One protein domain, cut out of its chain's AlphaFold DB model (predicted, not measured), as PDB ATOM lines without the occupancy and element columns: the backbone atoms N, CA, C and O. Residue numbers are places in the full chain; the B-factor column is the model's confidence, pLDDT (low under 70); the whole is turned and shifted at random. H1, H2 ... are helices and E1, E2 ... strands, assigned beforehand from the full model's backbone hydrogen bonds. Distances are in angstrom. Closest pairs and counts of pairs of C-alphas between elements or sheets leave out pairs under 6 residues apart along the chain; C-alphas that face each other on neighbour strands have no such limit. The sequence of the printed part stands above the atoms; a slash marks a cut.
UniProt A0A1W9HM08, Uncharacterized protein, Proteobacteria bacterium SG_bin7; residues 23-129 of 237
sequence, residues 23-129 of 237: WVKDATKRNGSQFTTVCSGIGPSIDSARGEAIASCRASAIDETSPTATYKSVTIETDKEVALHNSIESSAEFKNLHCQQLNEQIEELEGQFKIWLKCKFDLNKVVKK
ATOM      1  N   TRP A  23      55.156  -1.330  50.107       87.56
ATOM      2  CA  TRP A  23      55.247  -0.552  48.867       87.56
ATOM      3  C   TRP A  23      53.927  -0.469  48.083       87.56
ATOM      4  O   TRP A  23      53.798   0.394  47.220       87.56
ATOM      5  N   VAL A  24      52.933  -1.316  48.383       86.62
ATOM      6  CA  VAL A  24      51.584  -1.228  47.782       86.62
ATOM      7  C   VAL A  24      50.832   0.000  48.301       86.62
ATOM      8  O   VAL A  24      49.939   0.511  47.636       86.62
ATOM      9  N   LYS A  25      51.232   0.533  49.464       78.69
ATOM     10  CA  LYS A  25      50.671   1.776  50.016       78.69
ATOM     11  C   LYS A  25      50.973   3.000  49.146       78.69
ATOM     12  O   LYS A  25      50.279   4.007  49.263       78.69
ATOM     13  N   ASP A  26      51.973   2.917  48.266       67.75
ATOM     14  CA  ASP A  26      52.149   3.893  47.195       67.75
ATOM     15  C   ASP A  26      51.070   3.677  46.132       67.75
ATOM     16  O   ASP A  26      51.238   2.884  45.205       67.75
ATOM     17  N   ALA A  27      49.967   4.407  46.292       70.19
ATOM     18  CA  ALA A  27      48.821   4.383  45.396       70.19
ATOM     19  C   ALA A  27      49.187   4.707  43.937       70.19
ATOM     20  O   ALA A  27      50.261   5.240  43.632       70.19
ATOM     21  N   THR A  28      48.239   4.411  43.044       83.38
ATOM     22  CA  THR A  28      48.243   4.816  41.637       83.38
ATOM     23  C   THR A  28      48.640   6.290  41.495       83.38
ATOM     24  O   THR A  28      48.047   7.170  42.117       83.38
ATOM     25  N   LYS A  29      49.673   6.563  40.692       91.00
ATOM     26  CA  LYS A  29      50.237   7.902  40.465       91.00
ATOM     27  C   LYS A  29      50.326   8.169  38.970       91.00
ATOM     28  O   LYS A  29      50.851   7.350  38.214       91.00
ATOM     29  N   ARG A  30      49.897   9.362  38.559       88.50
ATOM     30  CA  ARG A  30      50.095   9.887  37.207       88.50
ATOM     31  C   ARG A  30      51.086  11.041  37.249       88.50
ATOM     32  O   ARG A  30      50.902  11.990  38.004       88.50
ATOM     33  N   ASN A  31      52.138  10.954  36.441       89.94
ATOM     34  CA  ASN A  31      53.122  12.014  36.262       89.94
ATOM     35  C   ASN A  31      53.289  12.286  34.761       89.94
ATOM     36  O   ASN A  31      54.014  11.576  34.059       89.94
ATOM     37  N   GLY A  32      52.544  13.271  34.254       89.56
ATOM     38  CA  GLY A  32      52.469  13.562  32.823       89.56
ATOM     39  C   GLY A  32      51.917  12.376  32.024       89.56
ATOM     40  O   GLY A  32      50.784  11.940  32.245       89.56
ATOM     41  N   SER A  33      52.729  11.854  31.101       88.94
ATOM     42  CA  SER A  33      52.413  10.675  30.285       88.94
ATOM     43  C   SER A  33      52.726   9.343  30.964       88.94
ATOM     44  O   SER A  33      52.433   8.288  30.408       88.94
ATOM     45  N   GLN A  34      53.343   9.365  32.146       93.44
ATOM     46  CA  GLN A  34      53.684   8.155  32.877       93.44
ATOM     47  C   GLN A  34      52.584   7.836  33.879       93.44
ATOM     48  O   GLN A  34      52.294   8.629  34.778       93.44
ATOM     49  N   PHE A  35      52.003   6.653  33.748       93.88
ATOM     50  CA  PHE A  35      51.005   6.134  34.669       93.88
ATOM     51  C   PHE A  35      51.595   4.960  35.435       93.88
ATOM     52  O   PHE A  35      52.102   4.016  34.839       93.88
ATOM     53  N   THR A  36      51.584   5.032  36.759       95.06
ATOM     54  CA  THR A  36      52.060   3.953  37.625       95.06
ATOM     55  C   THR A  36      50.901   3.461  38.464       95.06
ATOM     56  O   THR A  36      50.249   4.264  39.125       95.06
ATOM     57  N   THR A  37      50.668   2.157  38.471       95.12
ATOM     58  CA  THR A  37      49.597   1.535  39.250       95.12
ATOM     59  C   THR A  37      50.083   0.249  39.906       95.12
ATOM     60  O   THR A  37      51.115  -0.314  39.523       95.12
ATOM     61  N   VAL A  38      49.363  -0.170  40.939       95.31
ATOM     62  CA  VAL A  38      49.629  -1.382  41.705       95.31
ATOM     63  C   VAL A  38      48.430  -2.300  41.560       95.31
ATOM     64  O   VAL A  38      47.301  -1.876  41.785       95.31
ATOM     65  N   CYS A  39      48.688  -3.551  41.203       93.50
ATOM     66  CA  CYS A  39      47.657  -4.535  40.910       93.50
ATOM     67  C   CYS A  39      47.985  -5.844  41.600       93.50
ATOM     68  O   CYS A  39      49.127  -6.090  41.997       93.50
ATOM     69  N   SER A  40      46.979  -6.695  41.721       93.44
ATOM     70  CA  SER A  40      47.154  -8.041  42.238       93.44
ATOM     71  C   SER A  40      46.464  -9.062  41.353       93.44
ATOM     72  O   SER A  40      45.469  -8.738  40.716       93.44
ATOM     73  N   GLY A  41      46.977 -10.287  41.353       89.25
ATOM     74  CA  GLY A  41      46.343 -11.447  40.727       89.25
ATOM     75  C   GLY A  41      46.542 -12.692  41.581       89.25
ATOM     76  O   GLY A  41      47.496 -12.750  42.365       89.25
ATOM     77  N   ILE A  42      45.634 -13.662  41.472       88.19
ATOM     78  CA  ILE A  42      45.627 -14.896  42.260       88.19
ATOM     79  C   ILE A  42      45.434 -16.097  41.332       88.19
ATOM     80  O   ILE A  42      44.440 -16.225  40.631       88.19
ATOM     81  N   GLY A  43      46.357 -17.052  41.358       85.31
ATOM     82  CA  GLY A  43      46.302 -18.200  40.456       85.31
ATOM     83  C   GLY A  43      46.802 -19.497  41.076       85.31
ATOM     84  O   GLY A  43      47.545 -19.471  42.052       85.31
ATOM     85  N   PRO A  44      46.456 -20.657  40.488       84.12
ATOM     86  CA  PRO A  44      46.974 -21.960  40.918       84.12
ATOM     87  C   PRO A  44      48.474 -22.131  40.623       84.12
ATOM     88  O   PRO A  44      49.103 -23.070  41.095       84.12
ATOM     89  N   SER A  45      49.054 -21.234  39.823       92.56
ATOM     90  CA  SER A  45      50.481 -21.151  39.536       92.56
ATOM     91  C   SER A  45      50.927 -19.691  39.523       92.56
ATOM     92  O   SER A  45      50.120 -18.783  39.294       92.56
ATOM     93  N   ILE A  46      52.228 -19.472  39.714       94.12
ATOM     94  CA  ILE A  46      52.862 -18.150  39.635       94.12
ATOM     95  C   ILE A  46      52.541 -17.471  38.293       94.12
ATOM     96  O   ILE A  46      52.176 -16.299  38.269       94.12
ATOM     97  N   ASP A  47      52.616 -18.203  37.179       92.50
ATOM     98  CA  ASP A  47      52.364 -17.635  35.849       92.50
ATOM     99  C   ASP A  47      50.907 -17.211  35.658       92.50
ATOM    100  O   ASP A  47      50.644 -16.156  35.080       92.50
ATOM    101  N   SER A  48      49.957 -17.988  36.191       80.88
ATOM    102  CA  SER A  48      48.537 -17.630  36.155       80.88
ATOM    103  C   SER A  48      48.264 -16.377  36.989       80.88
ATOM    104  O   SER A  48      47.614 -15.455  36.502       80.88
ATOM    105  N   ALA A  49      48.791 -16.323  38.216       83.25
ATOM    106  CA  ALA A  49      48.636 -15.174  39.107       83.25
ATOM    107  C   ALA A  49      49.269 -13.904  38.510       83.25
ATOM    108  O   ALA A  49      48.712 -12.811  38.600       83.25
ATOM    109  N   ARG A  50      50.421 -14.048  37.842       93.81
ATOM    110  CA  ARG A  50      51.111 -12.945  37.165       93.81
ATOM    111  C   ARG A  50      50.323 -12.458  35.955       93.81
ATOM    112  O   ARG A  50      50.192 -11.251  35.765       93.81
ATOM    113  N   GLY A  51      49.801 -13.381  35.147       86.94
ATOM    114  CA  GLY A  51      48.962 -13.057  33.994       86.94
ATOM    115  C   GLY A  51      47.744 -12.225  34.391       86.94
ATOM    116  O   GLY A  51      47.472 -11.200  33.767       86.94
ATOM    117  N   GLU A  52      47.078 -12.608  35.479       83.25
ATOM    118  CA  GLU A  52      45.952 -11.859  36.040       83.25
ATOM    119  C   GLU A  52      46.371 -10.484  36.582       83.25
ATOM    120  O   GLU A  52      45.749  -9.479  36.239       83.25
ATOM    121  N   ALA A  53      47.468 -10.397  37.344       91.50
ATOM    122  CA  ALA A  53      47.970  -9.122  37.863       91.50
ATOM    123  C   ALA A  53      48.315  -8.131  36.731       91.50
ATOM    124  O   ALA A  53      47.999  -6.941  36.813       91.50
ATOM    125  N   ILE A  54      48.923  -8.617  35.641       91.06
ATOM    126  CA  ILE A  54      49.221  -7.813  34.447       91.06
ATOM    127  C   ILE A  54      47.931  -7.369  33.751       91.06
ATOM    128  O   ILE A  54      47.842  -6.215  33.323       91.06
ATOM    129  N   ALA A  55      46.945  -8.260  33.614       85.69
ATOM    130  CA  ALA A  55      45.656  -7.932  33.012       85.69
ATOM    131  C   ALA A  55      44.927  -6.842  33.813       85.69
ATOM    132  O   ALA A  55      44.488  -5.852  33.227       85.69
ATOM    133  N   SER A  56      44.909  -6.964  35.143       88.19
ATOM    134  CA  SER A  56      44.376  -5.955  36.062       88.19
ATOM    135  C   SER A  56      45.071  -4.597  35.886       88.19
ATOM    136  O   SER A  56      44.414  -3.574  35.703       88.19
ATOM    137  N   CYS A  57      46.404  -4.576  35.798       91.06
ATOM    138  CA  CYS A  57      47.150  -3.339  35.545       91.06
ATOM    139  C   CYS A  57      46.873  -2.711  34.183       91.06
ATOM    140  O   CYS A  57      46.830  -1.485  34.064       91.06
ATOM    141  N   ARG A  58      46.702  -3.530  33.145       89.94
ATOM    142  CA  ARG A  58      46.337  -3.036  31.814       89.94
ATOM    143  C   ARG A  58      44.957  -2.400  31.815       89.94
ATOM    144  O   ARG A  58      44.818  -1.335  31.228       89.94
ATOM    145  N   ALA A  59      43.987  -3.013  32.487       83.81
ATOM    146  CA  ALA A  59      42.651  -2.454  32.660       83.81
ATOM    147  C   ALA A  59      42.705  -1.054  33.291       83.81
ATOM    148  O   ALA A  59      42.250  -0.096  32.674       83.81
ATOM    149  N   SER A  60      43.393  -0.893  34.426       88.88
ATOM    150  CA  SER A  60      43.530   0.423  35.071       88.88
ATOM    151  C   SER A  60      44.222   1.469  34.190       88.88
ATOM    152  O   SER A  60      43.907   2.653  34.247       88.88
ATOM    153  N   ALA A  61      45.187   1.052  33.369       88.75
ATOM    154  CA  ALA A  61      45.859   1.954  32.441       88.75
ATOM    155  C   ALA A  61      44.984   2.319  31.226       88.75
ATOM    156  O   ALA A  61      45.074   3.443  30.734       88.75
ATOM    157  N   ILE A  62      44.124   1.411  30.761       84.38
ATOM    158  CA  ILE A  62      43.121   1.690  29.726       84.38
ATOM    159  C   ILE A  62      42.126   2.739  30.229       84.38
ATOM    160  O   ILE A  62      41.937   3.758  29.557       84.38
ATOM    161  N   ASP A  63      41.589   2.528  31.428       82.88
ATOM    162  CA  ASP A  63      40.656   3.429  32.109       82.88
ATOM    163  C   ASP A  63      41.206   4.863  32.190       82.88
ATOM    164  O   ASP A  63      40.515   5.834  31.875       82.88
ATOM    165  N   GLU A  64      42.500   5.003  32.493       85.25
ATOM    166  CA  GLU A  64      43.180   6.300  32.557       85.25
ATOM    167  C   GLU A  64      43.384   6.960  31.173       85.25
ATOM    168  O   GLU A  64      43.391   8.189  31.048       85.25
ATOM    169  N   THR A  65      43.572   6.166  30.110       78.75
ATOM    170  CA  THR A  65      43.787   6.679  28.736       78.75
ATOM    171  C   THR A  65      42.505   7.080  28.012       78.75
ATOM    172  O   THR A  65      42.547   7.813  27.014       78.75
ATOM    173  N   SER A  66      41.354   6.591  28.464       70.31
ATOM    174  CA  SER A  66      40.066   6.895  27.853       70.31
ATOM    175  C   SER A  66      38.982   6.979  28.925       70.31
ATOM    176  O   SER A  66      38.227   6.029  29.093       70.31
ATOM    177  N   PRO A  67      38.837   8.132  29.604       57.06
ATOM    178  CA  PRO A  67      37.798   8.313  30.622       57.06
ATOM    179  C   PRO A  67      36.367   8.225  30.056       57.06
ATOM    180  O   PRO A  67      35.411   8.150  30.816       57.06
ATOM    181  N   THR A  68      36.208   8.212  28.726       49.19
ATOM    182  CA  THR A  68      34.951   7.914  28.018       49.19
ATOM    183  C   THR A  68      34.698   6.418  27.797       49.19
ATOM    184  O   THR A  68      33.788   6.067  27.048       49.19
ATOM    185  N   ALA A  69      35.482   5.524  28.405       49.28
ATOM    186  CA  ALA A  69      35.128   4.113  28.475       49.28
ATOM    187  C   ALA A  69      33.821   3.972  29.270       49.28
ATOM    188  O   ALA A  69      33.735   4.348  30.439       49.28
ATOM    189  N   THR A  70      32.768   3.491  28.614       39.28
ATOM    190  CA  THR A  70      31.470   3.281  29.249       39.28
ATOM    191  C   THR A  70      31.565   2.055  30.153       39.28
ATOM    192  O   THR A  70      31.510   0.923  29.677       39.28
ATOM    193  N   TYR A  71      31.720   2.265  31.459       41.25
ATOM    194  CA  TYR A  71      31.656   1.183  32.439       41.25
ATOM    195  C   TYR A  71      30.215   0.669  32.510       41.25
ATOM    196  O   TYR A  71      29.326   1.357  33.012       41.25
ATOM    197  N   LYS A  72      29.965  -0.543  32.013       38.09
ATOM    198  CA  LYS A  72      28.737  -1.272  32.344       38.09
ATOM    199  C   LYS A  72      28.981  -2.002  33.666       38.09
ATOM    200  O   LYS A  72      29.486  -3.121  33.683       38.09
ATOM    201  N   SER A  73      28.665  -1.349  34.783       30.31
ATOM    202  CA  SER A  73      28.584  -2.024  36.080       30.31
ATOM    203  C   SER A  73      27.261  -2.779  36.148       30.31
ATOM    204  O   SER A  73      26.196  -2.162  36.077       30.31
ATOM    205  N   VAL A  74      27.314  -4.102  36.281       36.12
ATOM    206  CA  VAL A  74      26.119  -4.909  36.541       36.12
ATOM    207  C   VAL A  74      26.109  -5.205  38.033       36.12
ATOM    208  O   VAL A  74      26.902  -6.004  38.525       36.12
ATOM    209  N   THR A  75      25.239  -4.516  38.766       26.58
ATOM    210  CA  THR A  75      24.982  -4.829  40.173       26.58
ATOM    211  C   THR A  75      23.980  -5.970  40.214       26.58
ATOM    212  O   THR A  75      22.836  -5.803  39.795       26.58
ATOM    213  N   ILE A  76      24.411  -7.136  40.688       36.69
ATOM    214  CA  ILE A  76      23.519  -8.269  40.920       36.69
ATOM    215  C   ILE A  76      23.247  -8.305  42.421       36.69
ATOM    216  O   ILE A  76      24.099  -8.711  43.211       36.69
ATOM    217  N   GLU A  77      22.068  -7.830  42.814       26.80
ATOM    218  CA  GLU A  77      21.566  -8.001  44.175       26.80
ATOM    219  C   GLU A  77      20.888  -9.370  44.280       26.80
ATOM    220  O   GLU A  77      19.981  -9.696  43.513       26.80
ATOM    221  N   THR A  78      21.337 -10.187  45.229       40.78
ATOM    222  CA  THR A  78      20.625 -11.399  45.650       40.78
ATOM    223  C   THR A  78      20.225 -11.257  47.115       40.78
ATOM    224  O   THR A  78      20.873 -10.516  47.853       40.78
ATOM    225  N   ASP A  79      19.213 -12.004  47.570       41.12
ATOM    226  CA  ASP A  79      18.667 -11.944  48.943       41.12
ATOM    227  C   ASP A  79      19.697 -12.185  50.073       41.12
ATOM    228  O   ASP A  79      19.360 -12.069  51.253       41.12
ATOM    229  N   LYS A  80      20.943 -12.563  49.748       40.97
ATOM    230  CA  LYS A  80      21.999 -12.865  50.724       40.97
ATOM    231  C   LYS A  80      23.331 -12.146  50.508       40.97
ATOM    232  O   LYS A  80      24.104 -12.102  51.460       40.97
ATOM    233  N   GLU A  81      23.617 -11.582  49.334       33.59
ATOM    234  CA  GLU A  81      24.888 -10.880  49.103       33.59
ATOM    235  C   GLU A  81      24.836  -9.969  47.867       33.59
ATOM    236  O   GLU A  81      24.196 -10.296  46.862       33.59
ATOM    237  N   VAL A  82      25.537  -8.834  47.947       34.41
ATOM    238  CA  VAL A  82      25.737  -7.888  46.842       34.41
ATOM    239  C   VAL A  82      27.160  -8.076  46.328       34.41
ATOM    240  O   VAL A  82      28.118  -7.620  46.951       34.41
ATOM    241  N   ALA A  83      27.305  -8.766  45.199       34.38
ATOM    242  CA  ALA A  83      28.583  -8.903  44.512       34.38
ATOM    243  C   ALA A  83      28.666  -7.841  43.410       34.38
ATOM    244  O   ALA A  83      27.883  -7.845  42.460       34.38
ATOM    245  N   LEU A  84      29.606  -6.904  43.545       30.30
ATOM    246  CA  LEU A  84      29.865  -5.906  42.513       30.30
ATOM    247  C   LEU A  84      30.756  -6.539  41.437       30.30
ATOM    248  O   LEU A  84      31.872  -6.977  41.728       30.30
ATOM    249  N   HIS A  85      30.274  -6.604  40.199       39.84
ATOM    250  CA  HIS A  85      31.056  -7.075  39.059       39.84
ATOM    251  C   HIS A  85      31.290  -5.921  38.087       39.84
ATOM    252  O   HIS A  85      30.361  -5.368  37.497       39.84
ATOM    253  N   ASN A  86      32.563  -5.560  37.925       32.03
ATOM    254  CA  ASN A  86      33.008  -4.586  36.939       32.03
ATOM    255  C   ASN A  86      33.621  -5.358  35.769       32.03
ATOM    256  O   ASN A  86      34.716  -5.902  35.897       32.03
ATOM    257  N   SER A  87      32.916  -5.421  34.639       33.25
ATOM    258  CA  SER A  87      33.478  -5.929  33.383       33.25
ATOM    259  C   SER A  87      33.891  -4.746  32.505       33.25
ATOM    260  O   SER A  87      33.138  -3.782  32.363       33.25
ATOM    261  N   ILE A  88      35.107  -4.787  31.953       37.97
ATOM    262  CA  ILE A  88      35.644  -3.729  31.088       37.97
ATOM    263  C   ILE A  88      35.578  -4.230  29.645       37.97
ATOM    264  O   ILE A  88      36.511  -4.856  29.145       37.97
ATOM    265  N   GLU A  89      34.470  -3.955  28.959       41.41
ATOM    266  CA  GLU A  89      34.407  -4.054  27.497       41.41
ATOM    267  C   GLU A  89      34.900  -2.741  26.883       41.41
ATOM    268  O   GLU A  89      34.141  -1.840  26.525       41.41
ATOM    269  N   SER A  90      36.219  -2.621  26.753       40.09
ATOM    270  CA  SER A  90      36.802  -1.602  25.888       40.09
ATOM    271  C   SER A  90      36.645  -2.039  24.429       40.09
ATOM    272  O   SER A  90      37.374  -2.909  23.958       40.09
ATOM    273  N   SER A  91      35.744  -1.394  23.685       44.72
ATOM    274  CA  SER A  91      35.650  -1.532  22.217       44.72
ATOM    275  C   SER A  91      36.875  -0.981  21.465       44.72
ATOM    276  O   SER A  91      36.988  -1.158  20.251       44.72
ATOM    277  N   ALA A  92      37.797  -0.320  22.173       55.47
ATOM    278  CA  ALA A  92      39.061   0.155  21.636       55.47
ATOM    279  C   ALA A  92      40.164  -0.896  21.847       55.47
ATOM    280  O   ALA A  92      40.524  -1.234  22.978       55.47
ATOM    281  N   GLU A  93      40.741  -1.389  20.750       63.16
ATOM    282  CA  GLU A  93      41.994  -2.142  20.797       63.16
ATOM    283  C   GLU A  93      43.147  -1.165  21.077       63.16
ATOM    284  O   GLU A  93      43.575  -0.401  20.206       63.16
ATOM    285  N   PHE A  94      43.671  -1.189  22.302       70.12
ATOM    286  CA  PHE A  94      44.857  -0.419  22.673       70.12
ATOM    287  C   PHE A  94      46.124  -1.194  22.305       70.12
ATOM    288  O   PHE A  94      46.473  -2.190  22.944       70.12
ATOM    289  N   LYS A  95      46.850  -0.731  21.281       75.62
ATOM    290  CA  LYS A  95      48.176  -1.274  20.958       75.62
ATOM    291  C   LYS A  95      49.249  -0.607  21.820       75.62
ATOM    292  O   LYS A  95      49.137   0.560  22.186       75.62
ATOM    293  N   ASN A  96      50.317  -1.357  22.106       81.00
ATOM    294  CA  ASN A  96      51.522  -0.903  22.820       81.00
ATOM    295  C   ASN A  96      51.341  -0.554  24.309       81.00
ATOM    296  O   ASN A  96      52.194   0.108  24.900       81.00
ATOM    297  N   LEU A  97      50.283  -1.055  24.952       84.81
ATOM    298  CA  LEU A  97      50.074  -0.918  26.394       84.81
ATOM    299  C   LEU A  97      50.870  -2.004  27.151       84.81
ATOM    300  O   LEU A  97      50.371  -3.076  27.517       84.81
ATOM    301  N   HIS A  98      52.172  -1.760  27.296       91.12
ATOM    302  CA  HIS A  98      53.111  -2.673  27.945       91.12
ATOM    303  C   HIS A  98      53.364  -2.256  29.397       91.12
ATOM    304  O   HIS A  98      53.772  -1.123  29.652       91.12
ATOM    305  N   CYS A  99      53.136  -3.176  30.339       91.25
ATOM    306  CA  CYS A  99      53.519  -2.973  31.731       91.25
ATOM    307  C   CYS A  99      55.044  -3.063  31.852       91.25
ATOM    308  O   CYS A  99      55.623  -4.126  31.641       91.25
ATOM    309  N   GLN A 100      55.686  -1.962  32.240       95.62
ATOM    310  CA  GLN A 100      57.055  -1.986  32.744       95.62
ATOM    311  C   GLN A 100      57.005  -2.331  34.233       95.62
ATOM    312  O   GLN A 100      56.654  -1.486  35.060       95.62
ATOM    313  N   GLN A 101      57.302  -3.585  34.566       94.62
ATOM    314  CA  GLN A 101      57.316  -4.071  35.942       94.62
ATOM    315  C   GLN A 101      58.404  -3.354  36.757       94.62
ATOM    316  O   GLN A 101      59.578  -3.379  36.395       94.62
ATOM    317  N   LEU A 102      58.007  -2.719  37.862       94.00
ATOM    318  CA  LEU A 102      58.907  -2.041  38.801       94.00
ATOM    319  C   LEU A 102      59.146  -2.868  40.066       94.00
ATOM    320  O   LEU A 102      60.267  -2.955  40.557       94.00
ATOM    321  N   ASN A 103      58.081  -3.471  40.594       95.19
ATOM    322  CA  ASN A 103      58.108  -4.286  41.802       95.19
ATOM    323  C   ASN A 103      57.180  -5.487  41.621       95.19
ATOM    324  O   ASN A 103      56.117  -5.360  41.013       95.19
ATOM    325  N   GLU A 104      57.574  -6.623  42.185       95.25
ATOM    326  CA  GLU A 104      56.771  -7.840  42.256       95.25
ATOM    327  C   GLU A 104      56.953  -8.455  43.641       95.25
ATOM    328  O   GLU A 104      58.067  -8.500  44.166       95.25
ATOM    329  N   GLN A 105      55.856  -8.904  44.241       95.94
ATOM    330  CA  GLN A 105      55.895  -9.705  45.454       95.94
ATOM    331  C   GLN A 105      54.932 -10.869  45.316       95.94
ATOM    332  O   GLN A 105      53.758 -10.674  45.010       95.94
ATOM    333  N   ILE A 106      55.447 -12.064  45.572       95.94
ATOM    334  CA  ILE A 106      54.706 -13.314  45.499       95.94
ATOM    335  C   ILE A 106      54.418 -13.759  46.932       95.94
ATOM    336  O   ILE A 106      55.310 -13.767  47.780       95.94
ATOM    337  N   GLU A 107      53.166 -14.090  47.200       94.19
ATOM    338  CA  GLU A 107      52.678 -14.652  48.451       94.19
ATOM    339  C   GLU A 107      52.064 -16.017  48.132       94.19
ATOM    340  O   GLU A 107      51.192 -16.132  47.271       94.19
ATOM    341  N   GLU A 108      52.553 -17.061  48.793       93.06
ATOM    342  CA  GLU A 108      51.983 -18.400  48.681       93.06
ATOM    343  C   GLU A 108      50.814 -18.524  49.662       93.06
ATOM    344  O   GLU A 108      50.933 -18.212  50.849       93.06
ATOM    345  N   LEU A 109      49.670 -18.938  49.134       88.44
ATOM    346  CA  LEU A 109      48.446 -19.250  49.857       88.44
ATOM    347  C   LEU A 109      48.222 -20.767  49.786       88.44
ATOM    348  O   LEU A 109      48.875 -21.457  49.005       88.44
ATOM    349  N   GLU A 110      47.289 -21.305  50.569       89.12
ATOM    350  CA  GLU A 110      46.991 -22.746  50.583       89.12
ATOM    351  C   GLU A 110      46.537 -23.253  49.195       89.12
ATOM    352  O   GLU A 110      45.363 -23.193  48.835       89.12
ATOM    353  N   GLY A 111      47.492 -23.740  48.392       83.31
ATOM    354  CA  GLY A 111      47.267 -24.237  47.030       83.31
ATOM    355  C   GLY A 111      47.154 -23.162  45.941       83.31
ATOM    356  O   GLY A 111      46.726 -23.477  44.830       83.31
ATOM    357  N   GLN A 112      47.503 -21.904  46.231       90.56
ATOM    358  CA  GLN A 112      47.433 -20.793  45.275       90.56
ATOM    359  C   GLN A 112      48.597 -19.814  45.462       90.56
ATOM    360  O   GLN A 112      49.252 -19.776  46.496       90.56
ATOM    361  N   PHE A 113      48.819 -18.969  44.463       90.62
ATOM    362  CA  PHE A 113      49.791 -17.887  44.492       90.62
ATOM    363  C   PHE A 113      49.060 -16.567  44.337       90.62
ATOM    364  O   PHE A 113      48.269 -16.407  43.410       90.62
ATOM    365  N   LYS A 114      49.361 -15.609  45.204       92.06
ATOM    366  CA  LYS A 114      48.954 -14.217  45.066       92.06
ATOM    367  C   LYS A 114      50.166 -13.391  44.680       92.06
ATOM    368  O   LYS A 114      51.210 -13.470  45.320       92.06
ATOM    369  N   ILE A 115      50.033 -12.582  43.641       94.19
ATOM    370  CA  ILE A 115      51.106 -11.710  43.170       94.19
ATOM    371  C   ILE A 115      50.641 -10.274  43.259       94.19
ATOM    372  O   ILE A 115      49.588  -9.933  42.733       94.19
ATOM    373  N   TRP A 116      51.444  -9.438  43.905       94.94
ATOM    374  CA  TRP A 116      51.346  -7.987  43.845       94.94
ATOM    375  C   TRP A 116      52.341  -7.476  42.812       94.94
ATOM    376  O   TRP A 116      53.520  -7.826  42.865       94.94
ATOM    377  N   LEU A 117      51.888  -6.614  41.909       95.06
ATOM    378  CA  LEU A 117      52.679  -6.097  40.801       95.06
ATOM    379  C   LEU A 117      52.555  -4.576  40.727       95.06
ATOM    380  O   LEU A 117      51.451  -4.038  40.722       95.06
ATOM    381  N   LYS A 118      53.685  -3.875  40.633       95.94
ATOM    382  CA  LYS A 118      53.726  -2.442  40.320       95.94
ATOM    383  C   LYS A 118      54.114  -2.264  38.863       95.94
ATOM    384  O   LYS A 118      55.241  -2.582  38.484       95.94
ATOM    385  N   CYS A 119      53.197  -1.733  38.067       95.25
ATOM    386  CA  CYS A 119      53.401  -1.490  36.645       95.25
ATOM    387  C   CYS A 119      53.523   0.000  36.365       95.25
ATOM    388  O   CYS A 119      52.750   0.809  36.877       95.25
ATOM    389  N   LYS A 120      54.458   0.344  35.483       95.81
ATOM    390  CA  LYS A 120      54.552   1.655  34.853       95.81
ATOM    391  C   LYS A 120      54.174   1.553  33.379       95.81
ATOM    392  O   LYS A 120      54.656   0.679  32.663       95.81
ATOM    393  N   PHE A 121      53.334   2.471  32.932       94.06
ATOM    394  CA  PHE A 121      52.854   2.601  31.566       94.06
ATOM    395  C   PHE A 121      53.264   3.960  31.000       94.06
ATOM    396  O   PHE A 121      53.255   4.972  31.705       94.06
ATOM    397  N   ASP A 122      53.621   3.970  29.720       93.25
ATOM    398  CA  ASP A 122      53.911   5.175  28.945       93.25
ATOM    399  C   ASP A 122      52.724   5.451  28.019       93.25
ATOM    400  O   ASP A 122      52.587   4.837  26.959       93.25
ATOM    401  N   LEU A 123      51.839   6.348  28.451       88.25
ATOM    402  CA  LEU A 123      50.571   6.617  27.778       88.25
ATOM    403  C   LEU A 123      50.759   7.307  26.418       88.25
ATOM    404  O   LEU A 123      49.866   7.241  25.582       88.25
ATOM    405  N   ASN A 124      51.926   7.905  26.148       86.12
ATOM    406  CA  ASN A 124      52.213   8.528  24.849       86.12
ATOM    407  C   ASN A 124      52.414   7.501  23.728       86.12
ATOM    408  O   ASN A 124      52.281   7.833  22.554       86.12
ATOM    409  N   LYS A 125      52.768   6.258  24.073       82.75
ATOM    410  CA  LYS A 125      52.985   5.178  23.097       82.75
ATOM    411  C   LYS A 125      51.706   4.426  22.754       82.75
ATOM    412  O   LYS A 125      51.717   3.569  21.869       82.75
ATOM    413  N   VAL A 126      50.629   4.721  23.474       81.06
ATOM    414  CA  VAL A 126      49.352   4.043  23.331       81.06
ATOM    415  C   VAL A 126      48.666   4.567  22.079       81.06
ATOM    416  O   VAL A 126      48.213   5.707  22.023       81.06
ATOM    417  N   VAL A 127      48.590   3.712  21.063       77.69
ATOM    418  CA  VAL A 127      47.851   4.012  19.839       77.69
ATOM    419  C   VAL A 127      46.456   3.433  20.009       77.69
ATOM    420  O   VAL A 127      46.292   2.209  20.067       77.69
ATOM    421  N   LYS A 128      45.456   4.315  20.109       74.25
ATOM    422  CA  LYS A 128      44.052   3.922  19.982       74.25
ATOM    423  C   LYS A 128      43.852   3.504  18.533       74.25
ATOM    424  O   LYS A 128      43.982   4.330  17.634       74.25
ATOM    425  N   LYS A 129      43.587   2.223  18.292       69.88
ATOM    426  CA  LYS A 129      43.068   1.819  16.993       69.88
ATOM    427  C   LYS A 129      41.607   2.250  16.994       69.88
ATOM    428  O   LYS A 129      40.795   1.653  17.696       69.88
TER     429      LYS A 129
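What this domain is: This is residues 23 to 129 of the 237 residues of an uncharacterized protein of Proteobacteria bacterium SG_bin7 (UniProt A0A1W9HM08). A four-stranded sheet curls round one long helix, H1, and a loosely paired hairpin, E3 and E4, stands off from this body with its tip, residues 77 to 82, sticking out. A small strand pair, E5 and E8, lies near the last turns of H1. The 107 printed residues hold E1, E2, H1, E3, E4, E5, E6, E7 and E8 in that order; the large sheet runs E1, E2, E7, E6, antiparallel throughout, and the class is mixed, helices and strands. The whole is only just compact, close to loose, with a radius of gyration of the C-alphas of 15.3 A and spans of 42 by 33 by 24 A.

Where its parts are: Find C-alpha 29 at (50.237, 7.902, 40.465), where E1, residues 29 to 31, begins. E2, residues 34 to 43, runs 28.4 A, and H1, residues 46 to 65, runs 28.6 A from C-alpha 46 at (52.862, -18.150, 39.635). Next come E3, residues 72 to 78, E4, residues 81 to 87, and E5, residues 93 to 95. E6, residues 100 to 109, spans 25.8 A and bends by 61 degrees at residue 103; E7, residues 112 to 122, spans 31.4 A. E8, residues 127 to 129, ends at (43.068, 1.819, 16.993).

How they stand to each other: Begin with the twisted sheet, whose edge strands are E1 and E6. In the hairpin E1 and E2, N 29 and O 36 are 2.8 A apart; between E2 and E7, N 39 and O 117 are 2.8 A apart; in the hairpin E6 and E7, N 105 and O 116 are 2.9 A apart. H1 is on this sheet, making two layers, a helix on one face of a sheet; its closest C-alphas to E2 are those of Ala 53 and Gly 41, 4.0 A apart. In H1 every O i to N i+4 pair is within hydrogen-bond range. E5 and E8 are antiparallel, with N 95 and O 127 at 3.2 A. In the hairpin E3 and E4, N 78 and O 81 are 3.3 A apart; H1 and E4 are apart.

The domain as a whole: The C-alphas of Asp 79 and Lys 125, 46.2 A apart, are the two farthest apart. The printed part has no cut and no long link. Its mean pLDDT is 75.8; look for values under 70 at residue 26, residues 67 to 93 and residue 129.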